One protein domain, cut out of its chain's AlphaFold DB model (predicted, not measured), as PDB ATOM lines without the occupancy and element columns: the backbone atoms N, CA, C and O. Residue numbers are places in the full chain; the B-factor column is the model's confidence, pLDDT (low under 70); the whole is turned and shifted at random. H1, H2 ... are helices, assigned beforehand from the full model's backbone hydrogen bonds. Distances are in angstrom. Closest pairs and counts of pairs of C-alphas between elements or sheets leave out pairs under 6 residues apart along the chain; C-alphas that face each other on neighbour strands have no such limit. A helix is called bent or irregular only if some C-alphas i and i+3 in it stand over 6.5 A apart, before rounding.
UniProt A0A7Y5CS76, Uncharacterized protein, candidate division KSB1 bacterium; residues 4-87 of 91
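This is residues 4 to 87 of the 91 residues of an uncharacterized protein of candidate division KSB1 bacterium (UniProt A0A7Y5CS76). Four longer helices surround a small core: H4 and H6 stand apart on different sides, H1 crosses from one to the other, and the irregular helix H5 covers the side across the core from H1. Two short helices complete the picture, H2 at one end of the longest axis, next to H1, and H3 beside the last part of H5. The printed part has 84 residues with six named helices, H1 to H6 in order along the chain, and no named strand; the class is all helix. The whole is compact, with a radius of gyration of the C-alphas of 12.0 A and spans of 35 by 24 by 19 A.

H1, residues 4 to 14, begins at C-alpha 4 (-29.838, -7.411, 136.036) and is 15.4 A long from first to last C-alpha. H2, residues 20 to 24, measures 6.0 A, and H3, residues 31 to 34, measures 5.6 A. H4, residues 38 to 51, runs 20.1 A from C-alpha 38 at (-30.613, 15.804, 145.685). H5, residues 60 to 69, measures 14.0 A and is irregular: C-alphas 62 and 65 are 9.1 A apart. H6, residues 72 to 86, is the longest helix by residues, at 21.0 A, and ends at C-alpha 86 (-23.273, -8.100, 153.805).

H1 is the hub, touching three helices. It touches H4 at a steep tilt of 50 degrees, opposite ways, with the closest C-alphas, those of Lys 9 and Leu 48, 6.9 A apart. It touches H6 at a steep tilt of 51 degrees, opposite ways; the closest C-alphas are those of Val 6 and Ala 76, at 5.6 A. H1 and H2 only just touch, with 3 pairs of C-alphas within 8 A, the closest being Lys 11 and Val 23 at 5.7 A. H3 touches H5, with the C-alphas of Thr 32 and Val 68 closest at 5.3 A. H5 and H6 are close but not clearly touching, at a shallow tilt of 20 degrees, opposite ways; their closest C-alphas, those of Val 67 and Ile 75, are 7.0 A apart. H4 is near H3 and near H5, while H4 and H6 are apart. Every O i to N i+4 pair is within hydrogen-bond range in H1, H2, H4 and H6. H3 is too short for such a pair, and H5 has 1 of 6, beside 3 of 7 O i to N i+3 pairs.

The two C-alphas farthest apart, those of Pro 19 and Gln 87, are 35.5 A from each other. The printed part has no cut, and no link is long; those from H2 to H3 and from H4 to H5 are short, the others tight. The mean pLDDT of the printed part is 79.5, with residue 38, residues 55 to 68 and residues 86 to 87 under 70.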
ATOM      1  N   ALA A   4     -28.669  -7.451 136.907       87.81
ATOM      2  CA  ALA A   4     -29.838  -7.411 136.036       87.81
ATOM      3  C   ALA A   4     -31.123  -7.084 136.813       87.81
ATOM      4  O   ALA A   4     -31.872  -6.210 136.391       87.81
ATOM      5  N   VAL A   5     -31.319  -7.698 137.986       88.19
ATOM      6  CA  VAL A   5     -32.499  -7.467 138.836       88.19
ATOM      7  C   VAL A   5     -32.521  -6.029 139.347       88.19
ATOM      8  O   VAL A   5     -33.545  -5.355 139.264       88.19
ATOM      9  N   VAL A   6     -31.379  -5.526 139.822       88.00
ATOM     10  CA  VAL A   6     -31.264  -4.133 140.276       88.00
ATOM     11  C   VAL A   6     -31.556  -3.166 139.126       88.00
ATOM     12  O   VAL A   6     -32.342  -2.235 139.286       88.00
ATOM     13  N   MET A   7     -31.002  -3.423 137.939       90.88
ATOM     14  CA  MET A   7     -31.261  -2.621 136.741       90.88
ATOM     15  C   MET A   7     -32.726  -2.663 136.299       90.88
ATOM     16  O   MET A   7     -33.244  -1.641 135.854       90.88
ATOM     17  N   GLU A   8     -33.415  -3.799 136.413       91.75
ATOM     18  CA  GLU A   8     -34.850  -3.886 136.120       91.75
ATOM     19  C   GLU A   8     -35.675  -3.009 137.064       91.75
ATOM     20  O   GLU A   8     -36.556  -2.282 136.602       91.75
ATOM     21  N   LYS A   9     -35.349  -2.996 138.362       90.44
ATOM     22  CA  LYS A   9     -36.000  -2.102 139.331       90.44
ATOM     23  C   LYS A   9     -35.728  -0.633 139.021       90.44
ATOM     24  O   LYS A   9     -36.663   0.162 138.962       90.44
ATOM     25  N   MET A  10     -34.480  -0.278 138.712       90.38
ATOM     26  CA  MET A  10     -34.133   1.084 138.287       90.38
ATOM     27  C   MET A  10     -34.916   1.503 137.036       90.38
ATOM     28  O   MET A  10     -35.473   2.596 136.984       90.38
ATOM     29  N   LYS A  11     -35.024   0.621 136.035       91.25
ATOM     30  CA  LYS A  11     -35.816   0.877 134.825       91.25
ATOM     31  C   LYS A  11     -37.297   1.062 135.136       91.25
ATOM     32  O   LYS A  11     -37.911   1.944 134.547       91.25
ATOM     33  N   ALA A  12     -37.863   0.282 136.057       91.00
ATOM     34  CA  ALA A  12     -39.263   0.405 136.458       91.00
ATOM     35  C   ALA A  12     -39.583   1.769 137.094       91.00
ATOM     36  O   ALA A  12     -40.651   2.321 136.826       91.00
ATOM     37  N   TYR A  13     -38.645   2.338 137.862       89.31
ATOM     38  CA  TYR A  13     -38.761   3.698 138.397       89.31
ATOM     39  C   TYR A  13     -38.881   4.735 137.274       89.31
ATOM     40  O   TYR A  13     -39.847   5.496 137.207       89.31
ATOM     41  N   PHE A  14     -37.934   4.717 136.330       89.62
ATOM     42  CA  PHE A  14     -37.895   5.695 135.242       89.62
ATOM     43  C   PHE A  14     -38.930   5.439 134.145       89.62
ATOM     44  O   PHE A  14     -39.284   6.372 133.435       89.62
ATOM     45  N   ALA A  15     -39.473   4.227 134.017       89.00
ATOM     46  CA  ALA A  15     -40.463   3.883 132.992       89.00
ATOM     47  C   ALA A  15     -41.730   4.751 133.033       89.00
ATOM     48  O   ALA A  15     -42.404   4.897 132.017       89.00
ATOM     49  N   LYS A  16     -42.057   5.332 134.193       83.31
ATOM     50  CA  LYS A  16     -43.212   6.228 134.353       83.31
ATOM     51  C   LYS A  16     -42.919   7.676 133.952       83.31
ATOM     52  O   LYS A  16     -43.856   8.407 133.642       83.31
ATOM     53  N   SER A  17     -41.647   8.073 133.955       84.38
ATOM     54  CA  SER A  17     -41.231   9.482 133.886       84.38
ATOM     55  C   SER A  17     -40.280   9.786 132.724       84.38
ATOM     56  O   SER A  17     -40.066  10.950 132.404       84.38
ATOM     57  N   GLN A  18     -39.703   8.764 132.089       88.44
ATOM     58  CA  GLN A  18     -38.703   8.890 131.030       88.44
ATOM     59  C   GLN A  18     -39.144   8.168 129.746       88.44
ATOM     60  O   GLN A  18     -39.833   7.146 129.811       88.44
ATOM     61  N   PRO A  19     -38.725   8.650 128.562       90.31
ATOM     62  CA  PRO A  19     -38.976   7.966 127.298       90.31
ATOM     63  C   PRO A  19     -38.397   6.547 127.276       90.31
ATOM     64  O   PRO A  19     -37.328   6.293 127.832       90.31
ATOM     65  N   ALA A  20     -39.041   5.639 126.537       87.44
ATOM     66  CA  ALA A  20     -38.587   4.250 126.407       87.44
ATOM     67  C   ALA A  20     -37.130   4.134 125.920       87.44
ATOM     68  O   ALA A  20     -36.396   3.263 126.375       87.44
ATOM     69  N   GLU A  21     -36.681   5.037 125.044       89.00
ATOM     70  CA  GLU A  21     -35.291   5.096 124.573       89.00
ATOM     71  C   GLU A  21     -34.290   5.369 125.712       89.00
ATOM     72  O   GLU A  21     -33.251   4.710 125.809       89.00
ATOM     73  N   VAL A  22     -34.639   6.278 126.626       88.12
ATOM     74  CA  VAL A  22     -33.830   6.610 127.808       88.12
ATOM     75  C   VAL A  22     -33.805   5.439 128.787       88.12
ATOM     76  O   VAL A  22     -32.751   5.094 129.310       88.12
ATOM     77  N   VAL A  23     -34.943   4.773 128.996       90.00
ATOM     78  CA  VAL A  23     -35.045   3.598 129.879       90.00
ATOM     79  C   VAL A  23     -34.263   2.403 129.315       90.00
ATOM     80  O   VAL A  23     -33.614   1.665 130.059       90.00
ATOM     81  N   ASN A  24     -34.270   2.222 127.993       90.19
ATOM     82  CA  ASN A  24     -33.515   1.162 127.324       90.19
ATOM     83  C   ASN A  24     -32.003   1.365 127.459       90.19
ATOM     84  O   ASN A  24     -31.282   0.398 127.700       90.19
ATOM     85  N   THR A  25     -31.549   2.617 127.380       91.06
ATOM     86  CA  THR A  25     -30.138   3.014 127.519       91.06
ATOM     87  C   THR A  25     -29.744   3.374 128.953       91.06
ATOM     88  O   THR A  25     -28.629   3.830 129.185       91.06
ATOM     89  N   LEU A  26     -30.618   3.137 129.944       90.12
ATOM     90  CA  LEU A  26     -30.437   3.608 131.323       90.12
ATOM     91  C   LEU A  26     -29.080   3.218 131.921       90.12
ATOM     92  O   LEU A  26     -28.454   4.028 132.593       90.12
ATOM     93  N   GLY A  27     -28.602   2.003 131.640       88.50
ATOM     94  CA  GLY A  27     -27.319   1.514 132.152       88.50
ATOM     95  C   GLY A  27     -26.111   2.340 131.711       88.50
ATOM     96  O   GLY A  27     -25.120   2.361 132.428       88.50
ATOM     97  N   GLU A  28     -26.204   3.042 130.582       91.81
ATOM     98  CA  GLU A  28     -25.145   3.889 130.021       91.81
ATOM     99  C   GLU A  28     -25.283   5.356 130.461       91.81
ATOM    100  O   GLU A  28     -24.371   6.161 130.271       91.81
ATOM    101  N   GLN A  29     -26.425   5.723 131.050       88.50
ATOM    102  CA  GLN A  29     -26.691   7.086 131.494       88.50
ATOM    103  C   GLN A  29     -25.998   7.354 132.828       88.50
ATOM    104  O   GLN A  29     -26.062   6.544 133.755       88.50
ATOM    105  N   VAL A  30     -25.388   8.531 132.940       86.88
ATOM    106  CA  VAL A  30     -24.882   9.055 134.213       86.88
ATOM    107  C   VAL A  30     -26.061   9.489 135.079       86.88
ATOM    108  O   VAL A  30     -27.010  10.098 134.580       86.88
ATOM    109  N   VAL A  31     -25.995   9.215 136.381       83.19
ATOM    110  CA  VAL A  31     -27.105   9.494 137.305       83.19
ATOM    111  C   VAL A  31     -27.525  10.953 137.335       83.19
ATOM    112  O   VAL A  31     -28.718  11.228 137.252       83.19
ATOM    113  N   THR A  32     -26.574  11.886 137.334       81.75
ATOM    114  CA  THR A  32     -26.856  13.337 137.294       81.75
ATOM    115  C   THR A  32     -27.627  13.793 136.065       81.75
ATOM    116  O   THR A  32     -28.183  14.888 136.055       81.75
ATOM    117  N   ARG A  33     -27.677  12.976 135.009       83.88
ATOM    118  CA  ARG A  33     -28.448  13.300 133.811       83.88
ATOM    119  C   ARG A  33     -29.951  13.114 134.019       83.88
ATOM    120  O   ARG A  33     -30.723  13.795 133.353       83.88
ATOM    121  N   LEU A  34     -30.348  12.189 134.896       82.12
ATOM    122  CA  LEU A  34     -31.752  11.868 135.172       82.12
ATOM    123  C   LEU A  34     -32.210  12.312 136.563       82.12
ATOM    124  O   LEU A  34     -33.386  12.602 136.730       82.12
ATOM    125  N   LEU A  35     -31.296  12.365 137.531       81.62
ATOM    126  CA  LEU A  35     -31.535  12.813 138.899       81.62
ATOM    127  C   LEU A  35     -30.677  14.062 139.121       81.62
ATOM    128  O   LEU A  35     -29.493  13.965 139.455       81.62
ATOM    129  N   GLN A  36     -31.250  15.225 138.811       74.44
ATOM    130  CA  GLN A  36     -30.539  16.508 138.842       74.44
ATOM    131  C   GLN A  36     -30.519  17.105 140.248       74.44
ATOM    132  O   GLN A  36     -29.523  17.719 140.636       74.44
ATOM    133  N   ASP A  37     -31.585  16.876 141.016       74.19
ATOM    134  CA  ASP A  37     -31.726  17.368 142.376       74.19
ATOM    135  C   ASP A  37     -31.410  16.285 143.410       74.19
ATOM    136  O   ASP A  37     -31.675  15.094 143.233       74.19
ATOM    137  N   SER A  38     -30.875  16.707 144.558       67.38
ATOM    138  CA  SER A  38     -30.613  15.804 145.685       67.38
ATOM    139  C   SER A  38     -31.886  15.140 146.217       67.38
ATOM    140  O   SER A  38     -31.803  14.068 146.807       67.38
ATOM    141  N   LEU A  39     -33.050  15.769 146.013       73.56
ATOM    142  CA  LEU A  39     -34.348  15.203 146.377       73.56
ATOM    143  C   LEU A  39     -34.700  14.003 145.486       73.56
ATOM    144  O   LEU A  39     -35.003  12.942 146.023       73.56
ATOM    145  N   ASP A  40     -34.557  14.135 144.164       78.12
ATOM    146  CA  ASP A  40     -34.819  13.049 143.207       78.12
ATOM    147  C   ASP A  40     -33.917  11.841 143.478       78.12
ATOM    148  O   ASP A  40     -34.340  10.688 143.398       78.12
ATOM    149  N   VAL A  41     -32.656  12.111 143.833       78.19
ATOM    150  CA  VAL A  41     -31.699  11.077 144.233       78.19
ATOM    151  C   VAL A  41     -32.222  10.321 145.451       78.19
ATOM    152  O   VAL A  41     -32.304   9.098 145.406       78.19
ATOM    153  N   VAL A  42     -32.622  11.022 146.516       79.44
ATOM    154  CA  VAL A  42     -33.149  10.388 147.735       79.44
ATOM    155  C   VAL A  42     -34.414   9.577 147.450       79.44
ATOM    156  O   VAL A  42     -34.494   8.431 147.884       79.44
ATOM    157  N   GLU A  43     -35.375  10.113 146.696       83.62
ATOM    158  CA  GLU A  43     -36.615   9.399 146.354       83.62
ATOM    159  C   GLU A  43     -36.355   8.121 145.549       83.62
ATOM    160  O   GLU A  43     -36.921   7.066 145.843       83.62
ATOM    161  N   PHE A  44     -35.462   8.192 144.561       84.31
ATOM    162  CA  PHE A  44     -35.032   7.031 143.784       84.31
ATOM    163  C   PHE A  44     -34.424   5.937 144.669       84.31
ATOM    164  O   PHE A  44     -34.636   4.745 144.445       84.31
ATOM    165  N   LEU A  45     -33.665   6.337 145.683       79.62
ATOM    166  CA  LEU A  45     -32.956   5.414 146.556       79.62
ATOM    167  C   LEU A  45     -33.885   4.762 147.568       79.62
ATOM    168  O   LEU A  45     -33.807   3.550 147.732       79.62
ATOM    169  N   VAL A  46     -34.811   5.523 148.155       82.06
ATOM    170  CA  VAL A  46     -35.883   4.970 148.996       82.06
ATOM    171  C   VAL A  46     -36.688   3.937 148.208       82.06
ATOM    172  O   VAL A  46     -36.864   2.814 148.674       82.06
ATOM    173  N   TYR A  47     -37.072   4.263 146.970       86.50
ATOM    174  CA  TYR A  47     -37.755   3.317 146.090       86.50
ATOM    175  C   TYR A  47     -36.944   2.030 145.870       86.50
ATOM    176  O   TYR A  47     -37.488   0.927 145.935       86.50
ATOM    177  N   LEU A  48     -35.638   2.146 145.614       83.62
ATOM    178  CA  LEU A  48     -34.777   0.978 145.438       83.62
ATOM    179  C   LEU A  48     -34.626   0.157 146.718       83.62
ATOM    180  O   LEU A  48     -34.602  -1.067 146.629       83.62
ATOM    181  N   GLU A  49     -34.526   0.788 147.886       82.06
ATOM    182  CA  GLU A  49     -34.479   0.081 149.168       82.06
ATOM    183  C   GLU A  49     -35.753  -0.737 149.403       82.06
ATOM    184  O   GLU A  49     -35.667  -1.925 149.721       82.06
ATOM    185  N   GLU A  50     -36.922  -0.136 149.169       84.31
ATOM    186  CA  GLU A  50     -38.218  -0.805 149.300       84.31
ATOM    187  C   GLU A  50     -38.355  -1.978 148.316       84.31
ATOM    188  O   GLU A  50     -38.698  -3.096 148.709       84.31
ATOM    189  N   GLU A  51     -38.035  -1.756 147.040       86.31
ATOM    190  CA  GLU A  51     -38.195  -2.760 145.983       86.31
ATOM    191  C   GLU A  51     -37.189  -3.907 146.060       86.31
ATOM    192  O   GLU A  51     -37.500  -5.036 145.669       86.31
ATOM    193  N   LEU A  52     -35.971  -3.622 146.519       80.38
ATOM    194  CA  LEU A  52     -34.928  -4.626 146.717       80.38
ATOM    195  C   LEU A  52     -34.998  -5.260 148.112       80.38
ATOM    196  O   LEU A  52     -34.195  -6.143 148.410       80.38
ATOM    197  N   GLN A  53     -35.956  -4.835 148.947       76.81
ATOM    198  CA  GLN A  53     -36.112  -5.250 150.343       76.81
ATOM    199  C   GLN A  53     -34.802  -5.128 151.136       76.81
ATOM    200  O   GLN A  53     -34.484  -5.956 151.992       76.81
ATOM    201  N   LEU A  54     -34.024  -4.092 150.827       70.81
ATOM    202  CA  LEU A  54     -32.795  -3.764 151.530       70.81
ATOM    203  C   LEU A  54     -33.218  -2.964 152.751       70.81
ATOM    204  O   LEU A  54     -33.702  -1.848 152.615       70.81
ATOM    205  N   ALA A  55     -33.110  -3.563 153.936       58.25
ATOM    206  CA  ALA A  55     -33.591  -2.988 155.188       58.25
ATOM    207  C   ALA A  55     -32.789  -1.727 155.583       58.25
ATOM    208  O   ALA A  55     -31.940  -1.794 156.463       58.25
ATOM    209  N   SER A  56     -33.028  -0.593 154.913       57.25
ATOM    210  CA  SER A  56     -32.354   0.705 155.105       57.25
ATOM    211  C   SER A  56     -30.828   0.622 155.202       57.25
ATOM    212  O   SER A  56     -30.188   1.338 155.973       57.25
ATOM    213  N   GLU A  57     -30.234  -0.301 154.448       58.50
ATOM    214  CA  GLU A  57     -28.803  -0.571 154.507       58.50
ATOM    215  C   GLU A  57     -28.022   0.083 153.373       58.50
ATOM    216  O   GLU A  57     -26.799  -0.031 153.394       58.50
ATOM    217  N   ILE A  58     -28.637   0.761 152.396       61.31
ATOM    218  CA  ILE A  58     -27.845   1.466 151.385       61.31
ATOM    219  C   ILE A  58     -27.331   2.758 152.025       61.31
ATOM    220  O   ILE A  58     -27.921   3.826 151.901       61.31
ATOM    221  N   ASP A  59     -26.199   2.670 152.731       60.88
ATOM    222  CA  ASP A  59     -25.540   3.858 153.262       60.88
ATOM    223  C   ASP A  59     -24.968   4.671 152.098       60.88
ATOM    224  O   ASP A  59     -23.887   4.419 151.557       60.88
ATOM    225  N   LEU A  60     -25.737   5.665 151.679       53.19
ATOM    226  CA  LEU A  60     -25.387   6.556 150.584       53.19
ATOM    227  C   LEU A  60     -24.190   7.433 150.897       53.19
ATOM    228  O   LEU A  60     -23.496   7.855 149.973       53.19
ATOM    229  N   ASN A  61     -23.890   7.648 152.179       52.75
ATOM    230  CA  ASN A  61     -22.660   8.325 152.567       52.75
ATOM    231  C   ASN A  61     -21.431   7.472 152.220       52.75
ATOM    232  O   ASN A  61     -20.380   8.029 151.911       52.75
ATOM    233  N   SER A  62     -21.573   6.138 152.193       56.97
ATOM    234  CA  SER A  62     -20.532   5.213 151.721       56.97
ATOM    235  C   SER A  62     -20.404   5.213 150.193       56.97
ATOM    236  O   SER A  62     -19.297   5.100 149.668       56.97
ATOM    237  N   LEU A  63     -21.507   5.383 149.457       58.47
ATOM    238  CA  LEU A  63     -21.452   5.530 147.996       58.47
ATOM    239  C   LEU A  63     -20.957   6.933 147.566       58.47
ATOM    240  O   LEU A  63     -20.332   7.077 146.509       58.47
ATOM    241  N   GLY A  64     -21.130   7.939 148.427       55.50
ATOM    242  CA  GLY A  64     -20.469   9.243 148.391       55.50
ATOM    243  C   GLY A  64     -20.786  10.117 147.164       55.50
ATOM    244  O   GLY A  64     -21.569   9.745 146.289       55.50
ATOM    245  N   PRO A  65     -20.108  11.275 147.020       57.72
ATOM    246  CA  PRO A  65     -20.205  12.152 145.845       57.72
ATOM    247  C   PRO A  65     -19.684  11.509 144.545       57.72
ATOM    248  O   PRO A  65     -19.577  12.174 143.522       57.72
ATOM    249  N   GLN A  66     -19.337  10.221 144.553       61.56
ATOM    250  CA  GLN A  66     -18.965   9.487 143.348       61.56
ATOM    251  C   GLN A  66     -20.178   8.919 142.605       61.56
ATOM    252  O   GLN A  66     -20.071   8.687 141.406       61.56
ATOM    253  N   VAL A  67     -21.329   8.741 143.270       66.25
ATOM    254  CA  VAL A  67     -22.577   8.259 142.637       66.25
ATOM    255  C   VAL A  67     -22.999   9.163 141.484       66.25
ATOM    256  O   VAL A  67     -23.386   8.684 140.425       66.25
ATOM    257  N   VAL A  68     -22.856  10.476 141.663       68.81
ATOM    258  CA  VAL A  68     -23.283  11.490 140.690       68.81
ATOM    259  C   VAL A  68     -22.507  11.452 139.366       68.81
ATOM    260  O   VAL A  68     -23.039  11.888 138.347       68.81
ATOM    261  N   ASN A  69     -21.298  10.881 139.344       77.62
ATOM    262  CA  ASN A  69     -20.498  10.717 138.122       77.62
ATOM    263  C   ASN A  69     -20.492   9.279 137.586       77.62
ATOM    264  O   ASN A  69     -19.816   9.006 136.596       77.62
ATOM    265  N   ARG A  70     -21.215   8.363 138.234       83.00
ATOM    266  CA  ARG A  70     -21.324   6.972 137.798       83.00
ATOM    267  C   ARG A  70     -22.570   6.763 136.961       83.00
ATOM    268  O   ARG A  70     -23.572   7.472 137.077       83.00
ATOM    269  N   THR A  71     -22.489   5.756 136.113       90.38
ATOM    270  CA  THR A  71     -23.631   5.247 135.370       90.38
ATOM    271  C   THR A  71     -24.554   4.423 136.264       90.38
ATOM    272  O   THR A  71     -24.134   3.875 137.291       90.38
ATOM    273  N   PHE A  72     -25.819   4.276 135.868       88.69
ATOM    274  CA  PHE A  72     -26.740   3.387 136.587       88.69
ATOM    275  C   PHE A  72     -26.246   1.935 136.604       88.69
ATOM    276  O   PHE A  72     -26.432   1.251 137.609       88.69
ATOM    277  N   ALA A  73     -25.555   1.470 135.554       90.06
ATOM    278  CA  ALA A  73     -24.965   0.133 135.549       90.06
ATOM    279  C   ALA A  73     -23.884  -0.023 136.628       90.06
ATOM    280  O   ALA A  73     -23.871  -1.033 137.335       90.06
ATOM    281  N   GLU A  74     -23.008   0.970 136.797       88.06
ATOM    282  CA  GLU A  74     -21.978   0.957 137.841       88.06
ATOM    283  C   GLU A  74     -22.581   0.983 139.247       88.06
ATOM    284  O   GLU A  74     -22.087   0.295 140.140       88.06
ATOM    285  N   ILE A  75     -23.665   1.733 139.450       85.06
ATOM    286  CA  ILE A  75     -24.373   1.764 140.736       85.06
ATOM    287  C   ILE A  75     -25.061   0.435 141.001       85.06
ATOM    288  O   ILE A  75     -24.937  -0.095 142.101       85.06
ATOM    289  N   ALA A  76     -25.728  -0.145 140.003       87.31
ATOM    290  CA  ALA A  76     -26.319  -1.468 140.137       87.31
ATOM    291  C   ALA A  76     -25.255  -2.512 140.514       87.31
ATOM    292  O   ALA A  76     -25.479  -3.320 141.412       87.31
ATOM    293  N   GLY A  77     -24.071  -2.451 139.894       87.25
ATOM    294  CA  GLY A  77     -22.933  -3.295 140.255       87.25
ATOM    295  C   GLY A  77     -22.442  -3.057 141.688       87.25
ATOM    296  O   GLY A  77     -22.192  -4.014 142.418       87.25
ATOM    297  N   ALA A  78     -22.361  -1.797 142.122       82.81
ATOM    298  CA  ALA A  78     -21.962  -1.442 143.483       82.81
ATOM    299  C   ALA A  78     -22.966  -1.934 144.537       82.81
ATOM    300  O   ALA A  78     -22.549  -2.477 145.556       82.81
ATOM    301  N   ILE A  79     -24.273  -1.808 144.281       80.50
ATOM    302  CA  ILE A  79     -25.333  -2.321 145.162       80.50
ATOM    303  C   ILE A  79     -25.237  -3.845 145.266       80.50
ATOM    304  O   ILE A  79     -25.286  -4.392 146.364       80.50
ATOM    305  N   VAL A  80     -25.050  -4.546 144.146       84.56
ATOM    306  CA  VAL A  80     -24.880  -6.007 144.148       84.56
ATOM    307  C   VAL A  80     -23.662  -6.420 144.963       84.56
ATOM    308  O   VAL A  80     -23.783  -7.289 145.824       84.56
ATOM    309  N   ALA A  81     -22.512  -5.784 144.727       81.06
ATOM    310  CA  ALA A  81     -21.289  -6.060 145.473       81.06
ATOM    311  C   ALA A  81     -21.490  -5.806 146.973       81.06
ATOM    312  O   ALA A  81     -21.136  -6.644 147.799       81.06
ATOM    313  N   TYR A  82     -22.128  -4.691 147.325       76.69
ATOM    314  CA  TYR A  82     -22.439  -4.339 148.704       76.69
ATOM    315  C   TYR A  82     -23.318  -5.392 149.387       76.69
ATOM    316  O   TYR A  82     -22.961  -5.903 150.449       76.69
ATOM    317  N   VAL A  83     -24.415  -5.793 148.743       75.12
ATOM    318  CA  VAL A  83     -25.326  -6.822 149.261       75.12
ATOM    319  C   VAL A  83     -24.615  -8.166 149.406       75.12
ATOM    320  O   VAL A  83     -24.767  -8.822 150.432       75.12
ATOM    321  N   GLN A  84     -23.782  -8.556 148.440       74.44
ATOM    322  CA  GLN A  84     -22.975  -9.778 148.529       74.44
ATOM    323  C   GLN A  84     -21.990  -9.749 149.704       74.44
ATOM    324  O   GLN A  84     -21.795 -10.773 150.350       74.44
ATOM    325  N   THR A  85     -21.393  -8.594 150.015       71.12
ATOM    326  CA  THR A  85     -20.476  -8.470 151.163       71.12
ATOM    327  C   THR A  85     -21.175  -8.476 152.524       71.12
ATOM    328  O   THR A  85     -20.523  -8.746 153.531       71.12
ATOM    329  N   ARG A  86     -22.483  -8.188 152.568       64.25
ATOM    330  CA  ARG A  86     -23.273  -8.100 153.805       64.25
ATOM    331  C   ARG A  86     -24.210  -9.273 154.060       64.25
ATOM    332  O   ARG A  86     -24.768  -9.343 155.149       64.25
ATOM    333  N   GLN A  87     -24.361 -10.217 153.129       54.88
ATOM    334  CA  GLN A  87     -25.021 -11.478 153.461       54.88
ATOM    335  C   GLN A  87     -24.162 -12.219 154.500       54.88
ATOM    336  O   GLN A  87     -23.037 -12.609 154.172       54.88
TER     337      GLN A  87